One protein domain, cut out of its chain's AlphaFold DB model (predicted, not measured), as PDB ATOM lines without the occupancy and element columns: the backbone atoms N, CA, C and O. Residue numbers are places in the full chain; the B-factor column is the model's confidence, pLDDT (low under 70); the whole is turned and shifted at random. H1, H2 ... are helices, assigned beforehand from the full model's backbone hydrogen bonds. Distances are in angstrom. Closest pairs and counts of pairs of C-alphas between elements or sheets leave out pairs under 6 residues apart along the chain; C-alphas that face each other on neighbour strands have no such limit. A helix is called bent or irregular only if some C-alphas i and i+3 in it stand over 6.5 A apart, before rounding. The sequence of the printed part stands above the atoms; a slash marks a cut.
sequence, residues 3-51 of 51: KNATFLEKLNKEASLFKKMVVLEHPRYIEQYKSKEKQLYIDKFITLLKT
ATOM      1  N   LYS A   3      10.325 -13.977 -20.258       84.50
ATOM      2  CA  LYS A   3      10.995 -13.888 -18.942       84.50
ATOM      3  C   LYS A   3      12.463 -13.442 -19.039       84.50
ATOM      4  O   LYS A   3      12.910 -12.631 -18.233       84.50
ATOM      5  N   ASN A   4      13.195 -13.914 -20.051       87.12
ATOM      6  CA  ASN A   4      14.587 -13.493 -20.259       87.12
ATOM      7  C   ASN A   4      14.669 -12.014 -20.624       87.12
ATOM      8  O   ASN A   4      15.549 -11.323 -20.133       87.12
ATOM      9  N   ALA A   5      13.731 -11.522 -21.436       90.00
ATOM     10  CA  ALA A   5      13.664 -10.108 -21.781       90.00
ATOM     11  C   ALA A   5      13.542  -9.224 -20.538       90.00
ATOM     12  O   ALA A   5      14.340  -8.314 -20.364       90.00
ATOM     13  N   THR A   6      12.614  -9.546 -19.633       89.69
ATOM     14  CA  THR A   6      12.445  -8.783 -18.389       89.69
ATOM     15  C   THR A   6      13.665  -8.842 -17.473       89.69
ATOM     16  O   THR A   6      13.948  -7.876 -16.774       89.69
ATOM     17  N   PHE A   7      14.393  -9.962 -17.458       92.25
ATOM     18  CA  PHE A   7      15.619 -10.089 -16.669       92.25
ATOM     19  C   PHE A   7      16.756  -9.245 -17.257       92.25
ATOM     20  O   PHE A   7      17.361  -8.441 -16.553       92.25
ATOM     21  N   LEU A   8      16.997  -9.378 -18.561       91.31
ATOM     22  CA  LEU A   8      18.037  -8.634 -19.265       91.31
ATOM     23  C   LEU A   8      17.750  -7.132 -19.285       91.31
ATOM     24  O   LEU A   8      18.681  -6.343 -19.196       91.31
ATOM     25  N   GLU A   9      16.483  -6.720 -19.346       91.19
ATOM     26  CA  GLU A   9      16.099  -5.309 -19.250       91.19
ATOM     27  C   GLU A   9      16.478  -4.703 -17.897       91.19
ATOM     28  O   GLU A   9      17.023  -3.601 -17.863       91.19
ATOM     29  N   LYS A  10      16.239  -5.418 -16.789       92.06
ATOM     30  CA  LYS A  10      16.667  -4.970 -15.455       92.06
ATOM     31  C   LYS A  10      18.186  -4.822 -15.387       92.06
ATOM     32  O   LYS A  10      18.670  -3.758 -15.024       92.06
ATOM     33  N   LEU A  11      18.918  -5.835 -15.852       93.94
ATOM     34  CA  LEU A  11      20.382  -5.812 -15.887       93.94
ATOM     35  C   LEU A  11      20.913  -4.665 -16.760       93.94
ATOM     36  O   LEU A  11      21.837  -3.957 -16.374       93.94
ATOM     37  N   ASN A  12      20.303  -4.428 -17.921       92.25
ATOM     38  CA  ASN A  12      20.711  -3.349 -18.812       92.25
ATOM     39  C   ASN A  12      20.390  -1.958 -18.249       92.25
ATOM     40  O   ASN A  12      21.111  -1.018 -18.557       92.25
ATOM     41  N   LYS A  13      19.336  -1.811 -17.434       89.88
ATOM     42  CA  LYS A  13      19.056  -0.557 -16.714       89.88
ATOM     43  C   LYS A  13      20.112  -0.269 -15.652       89.88
ATOM     44  O   LYS A  13      20.490   0.883 -15.487       89.88
ATOM     45  N   GLU A  14      20.596  -1.302 -14.971       93.62
ATOM     46  CA  GLU A  14      21.630  -1.170 -13.939       93.62
ATOM     47  C   GLU A  14      23.014  -0.901 -14.546       93.62
ATOM     48  O   GLU A  14      23.728  -0.014 -14.088       93.62
ATOM     49  N   ALA A  15      23.383  -1.626 -15.604       93.50
ATOM     50  CA  ALA A  15      24.730  -1.592 -16.177       93.50
ATOM     51  C   ALA A  15      24.873  -0.730 -17.449       93.50
ATOM     52  O   ALA A  15      25.986  -0.551 -17.935       93.50
ATOM     53  N   SER A  16      23.774  -0.206 -18.008       90.69
ATOM     54  CA  SER A  16      23.749   0.622 -19.232       90.69
ATOM     55  C   SER A  16      24.551   0.043 -20.412       90.69
ATOM     56  O   SER A  16      25.247   0.768 -21.121       90.69
ATOM     57  N   LEU A  17      24.456  -1.272 -20.637       90.88
ATOM     58  CA  LEU A  17      25.290  -1.999 -21.607       90.88
ATOM     59  C   LEU A  17      24.921  -1.691 -23.064       90.88
ATOM     60  O   LEU A  17      25.786  -1.545 -23.925       90.88
ATOM     61  N   PHE A  18      23.625  -1.599 -23.349       91.06
ATOM     62  CA  PHE A  18      23.087  -1.444 -24.693       91.06
ATOM     63  C   PHE A  18      22.088  -0.290 -24.749       91.06
ATOM     64  O   PHE A  18      21.173  -0.200 -23.929       91.06
ATOM     65  N   LYS A  19      22.210   0.556 -25.780       86.69
ATOM     66  CA  LYS A  19      21.277   1.671 -26.039       86.69
ATOM     67  C   LYS A  19      19.892   1.201 -26.494       86.69
ATOM     68  O   LYS A  19      18.898   1.867 -26.229       86.69
ATOM     69  N   LYS A  20      19.823   0.068 -27.196       86.00
ATOM     70  CA  LYS A  20      18.581  -0.517 -27.709       86.00
ATOM     71  C   LYS A  20      18.652  -2.032 -27.575       86.00
ATOM     72  O   LYS A  20      19.583  -2.650 -28.079       86.00
ATOM     73  N   MET A  21      17.648  -2.619 -26.933       89.25
ATOM     74  CA  MET A  21      17.428  -4.063 -26.934       89.25
ATOM     75  C   MET A  21      16.127  -4.376 -27.657       89.25
ATOM     76  O   MET A  21      15.080  -3.813 -27.342       89.25
ATOM     77  N   VAL A  22      16.199  -5.295 -28.616       88.56
ATOM     78  CA  VAL A  22      15.033  -5.797 -29.343       88.56
ATOM     79  C   VAL A  22      14.762  -7.217 -28.873       88.56
ATOM     80  O   VAL A  22      15.618  -8.094 -28.958       88.56
ATOM     81  N   VAL A  23      13.562  -7.444 -28.348       89.62
ATOM     82  CA  VAL A  23      13.151  -8.755 -27.850       89.62
ATOM     83  C   VAL A  23      12.486  -9.526 -28.977       89.62
ATOM     84  O   VAL A  23      11.431  -9.129 -29.465       89.62
ATOM     85  N   LEU A  24      13.078 -10.660 -29.336       91.12
ATOM     86  CA  LEU A  24      12.513 -11.590 -30.306       91.12
ATOM     87  C   LEU A  24      11.857 -12.795 -29.618       91.12
ATOM     88  O   LEU A  24      12.192 -13.197 -28.485       91.12
ATOM     89  N   GLU A  25      10.886 -13.378 -30.313       91.44
ATOM     90  CA  GLU A  25      10.258 -14.632 -29.930       91.44
ATOM     91  C   GLU A  25      11.302 -15.751 -29.835       91.44
ATOM     92  O   GLU A  25      12.286 -15.797 -30.568       91.44
ATOM     93  N   HIS A  26      11.125 -16.660 -28.875       91.81
ATOM     94  CA  HIS A  26      12.101 -17.729 -28.676       91.81
ATOM     95  C   HIS A  26      11.888 -18.838 -29.723       91.81
ATOM     96  O   HIS A  26      10.754 -19.311 -29.821       91.81
ATOM     97  N   PRO A  27      12.933 -19.352 -30.402       91.88
ATOM     98  CA  PRO A  27      12.792 -20.411 -31.409       91.88
ATOM     99  C   PRO A  27      12.015 -21.636 -30.909       91.88
ATOM    100  O   PRO A  27      11.057 -22.053 -31.544       91.88
ATOM    101  N   ARG A  28      12.311 -22.126 -29.692       92.62
ATOM    102  CA  ARG A  28      11.512 -23.180 -29.023       92.62
ATOM    103  C   ARG A  28      10.005 -22.896 -29.013       92.62
ATOM    104  O   ARG A  28       9.225 -23.802 -29.252       92.62
ATOM    105  N   TYR A  29       9.592 -21.668 -28.693       92.12
ATOM    106  CA  TYR A  29       8.170 -21.320 -28.650       92.12
ATOM    107  C   TYR A  29       7.551 -21.364 -30.051       92.12
ATOM    108  O   TYR A  29       6.446 -21.875 -30.215       92.12
ATOM    109  N   ILE A  30       8.286 -20.882 -31.056       93.44
ATOM    110  CA  ILE A  30       7.844 -20.914 -32.450       93.44
ATOM    111  C   ILE A  30       7.683 -22.362 -32.911       93.44
ATOM    112  O   ILE A  30       6.614 -22.734 -33.373       93.44
ATOM    113  N   GLU A  31       8.691 -23.208 -32.709       93.25
ATOM    114  CA  GLU A  31       8.634 -24.613 -33.121       93.25
ATOM    115  C   GLU A  31       7.547 -25.407 -32.382       93.25
ATOM    116  O   GLU A  31       6.864 -26.223 -32.992       93.25
ATOM    117  N   GLN A  32       7.340 -25.158 -31.085       94.69
ATOM    118  CA  GLN A  32       6.370 -25.920 -30.289       94.69
ATOM    119  C   GLN A  32       4.916 -25.507 -30.517       94.69
ATOM    120  O   GLN A  32       4.033 -26.358 -30.443       94.69
ATOM    121  N   TYR A  33       4.647 -24.221 -30.762       94.50
ATOM    122  CA  TYR A  33       3.274 -23.699 -30.778       94.50
ATOM    123  C   TYR A  33       2.888 -23.006 -32.084       94.50
ATOM    124  O   TYR A  33       1.704 -22.904 -32.391       94.50
ATOM    125  N   LYS A  34       3.862 -22.514 -32.855       92.94
ATOM    126  CA  LYS A  34       3.656 -21.677 -34.046       92.94
ATOM    127  C   LYS A  34       4.395 -22.211 -35.278       92.94
ATOM    128  O   LYS A  34       4.755 -21.445 -36.167       92.94
ATOM    129  N   SER A  35       4.593 -23.526 -35.362       92.69
ATOM    130  CA  SER A  35       5.388 -24.163 -36.422       92.69
ATOM    131  C   SER A  35       4.867 -23.871 -37.835       92.69
ATOM    132  O   SER A  35       5.664 -23.691 -38.751       92.69
ATOM    133  N   LYS A  36       3.542 -23.743 -38.010       94.44
ATOM    134  CA  LYS A  36       2.906 -23.360 -39.286       94.44
ATOM    135  C   LYS A  36       3.257 -21.938 -39.740       94.44
ATOM    136  O   LYS A  36       3.273 -21.664 -40.930       94.44
ATOM    137  N   GLU A  37       3.551 -21.047 -38.799       94.50
ATOM    138  CA  GLU A  37       3.859 -19.632 -39.042       94.50
ATOM    139  C   GLU A  37       5.379 -19.380 -39.095       94.50
ATOM    140  O   GLU A  37       5.818 -18.236 -39.089       94.50
ATOM    141  N   LYS A  38       6.213 -20.427 -39.133       92.56
ATOM    142  CA  LYS A  38       7.677 -20.325 -39.018       92.56
ATOM    143  C   LYS A  38       8.303 -19.309 -39.974       92.56
ATOM    144  O   LYS A  38       9.113 -18.494 -39.537       92.56
ATOM    145  N   GLN A  39       7.907 -19.334 -41.248       93.56
ATOM    146  CA  GLN A  39       8.466 -18.443 -42.264       93.56
ATOM    147  C   GLN A  39       8.242 -16.964 -41.916       93.56
ATOM    148  O   GLN A  39       9.169 -16.169 -42.013       93.56
ATOM    149  N   LEU A  40       7.066 -16.623 -41.378       95.31
ATOM    150  CA  LEU A  40       6.750 -15.267 -40.923       95.31
ATOM    151  C   LEU A  40       7.736 -14.777 -39.851       95.31
ATOM    152  O   LEU A  40       8.174 -13.628 -39.883       95.31
ATOM    153  N   TYR A  41       8.103 -15.639 -38.896       94.12
ATOM    154  CA  TYR A  41       9.070 -15.277 -37.856       94.12
ATOM    155  C   TYR A  41      10.495 -15.154 -38.405       94.12
ATOM    156  O   TYR A  41      11.228 -14.271 -37.964       94.12
ATOM    157  N   ILE A  42      10.880 -15.984 -39.379       92.94
ATOM    158  CA  ILE A  42      12.181 -15.876 -40.059       92.94
ATOM    159  C   ILE A  42      12.286 -14.525 -40.772       92.94
ATOM    160  O   ILE A  42      13.242 -13.781 -40.543       92.94
ATOM    161  N   ASP A  43      11.274 -14.161 -41.560       94.50
ATOM    162  CA  ASP A  43      11.255 -12.902 -42.309       94.50
ATOM    163  C   ASP A  43      11.266 -11.690 -41.364       94.50
ATOM    164  O   ASP A  43      12.006 -10.721 -41.576       94.50
ATOM    165  N   LYS A  44      10.515 -11.773 -40.255       93.38
ATOM    166  CA  LYS A  44      10.533 -10.775 -39.179       93.38
ATOM    167  C   LYS A  44      11.938 -10.598 -38.598       93.38
ATOM    168  O   LYS A  44      12.381  -9.465 -38.416       93.38
ATOM    169  N   PHE A  45      12.643 -11.691 -38.304       92.88
ATOM    170  CA  PHE A  45      13.980 -11.631 -37.708       92.88
ATOM    171  C   PHE A  45      14.995 -11.033 -38.680       92.88
ATOM    172  O   PHE A  45      15.761 -10.157 -38.290       92.88
ATOM    173  N   ILE A  46      14.960 -11.437 -39.951       93.00
ATOM    174  CA  ILE A  46      15.849 -10.895 -40.986       93.00
ATOM    175  C   ILE A  46      15.615  -9.392 -41.168       93.00
ATOM    176  O   ILE A  46      16.573  -8.627 -41.234       93.00
ATOM    177  N   THR A  47      14.356  -8.955 -41.212       93.00
ATOM    178  CA  THR A  47      14.013  -7.531 -41.363       93.00
ATOM    179  C   THR A  47      14.543  -6.701 -40.194       93.00
ATOM    180  O   THR A  47      15.114  -5.634 -40.402       93.00
ATOM    181  N   LEU A  48      14.411  -7.211 -38.966       89.62
ATOM    182  CA  LEU A  48      14.877  -6.525 -37.759       89.62
ATOM    183  C   LEU A  48      16.406  -6.472 -37.631       89.62
ATOM    184  O   LEU A  48      16.907  -5.538 -37.015       89.62
ATOM    185  N   LEU A  49      17.130  -7.453 -38.180       85.56
ATOM    186  CA  LEU A  49      18.597  -7.521 -38.123       85.56
ATOM    187  C   LEU A  49      19.298  -6.798 -39.280       85.56
ATOM    188  O   LEU A  49      20.483  -6.503 -39.180       85.56
ATOM    189  N   LYS A  50      18.595  -6.537 -40.388       83.19
ATOM    190  CA  LYS A  50      19.137  -5.792 -41.537       83.19
ATOM    191  C   LYS A  50      19.280  -4.285 -41.289       83.19
ATOM    192  O   LYS A  50      19.861  -3.611 -42.134       83.19
ATOM    193  N   THR A  51      18.720  -3.770 -40.194       57.47
ATOM    194  CA  THR A  51      18.775  -2.349 -39.812       57.47
ATOM    195  C   THR A  51      19.844  -2.132 -38.755       57.47
ATOM    196  O   THR A  51      20.568  -1.121 -38.857       57.47
TER     197      THR A  51
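What this domain is: This is residues 3 to 51 of the 51 residues of the protein "DUF4918 family protein" of Capnocytophaga sp (UniProt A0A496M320). The longest helix, H3, and short H2 form a helical hairpin at one end of a flat, open zigzag. Residues 16 to 26 link it to H1, a separate helix at the other end. The printed part has 49 residues with three named helices, H1, H2, H3 along the chain, and no named strand: all helix. It is loose, with a radius of gyration of the C-alphas of 13.3 A and spans of 39 by 25 by 8 A.

How they stand to each other: H3, residues 35 to 49, touches H2, residues 27 to 33, with its residues 37 to 41 alone. Their closest C-alphas, of Ile 30 and Lys 38, are 6.6 A apart. This hairpin has a shallow tilt of 28 degrees, opposite ways. H1, residues 3 to 15, is apart from both. Every O i to N i+4 pair is within hydrogen-bond range in H1 and H2, and 9 of 11 in H3.

Where its parts are: H3 measures 21.3 A, ending at C-alpha 49 (18.597, -7.521, -38.123); it is irregular, with C-alphas 36 and 39 8.0 A apart. H2 measures 10.1 A. H1 measures 18.6 A from C-alpha 3 (10.995, -13.888, -18.942).

The domain as a whole: The farthest C-alphas, of Glu 14 and Lys 36, are 38.5 A apart. The printed part has no cut. The link H1 to H2 is long; H2 to H3 is tight. Residue 51 is under pLDDT 70.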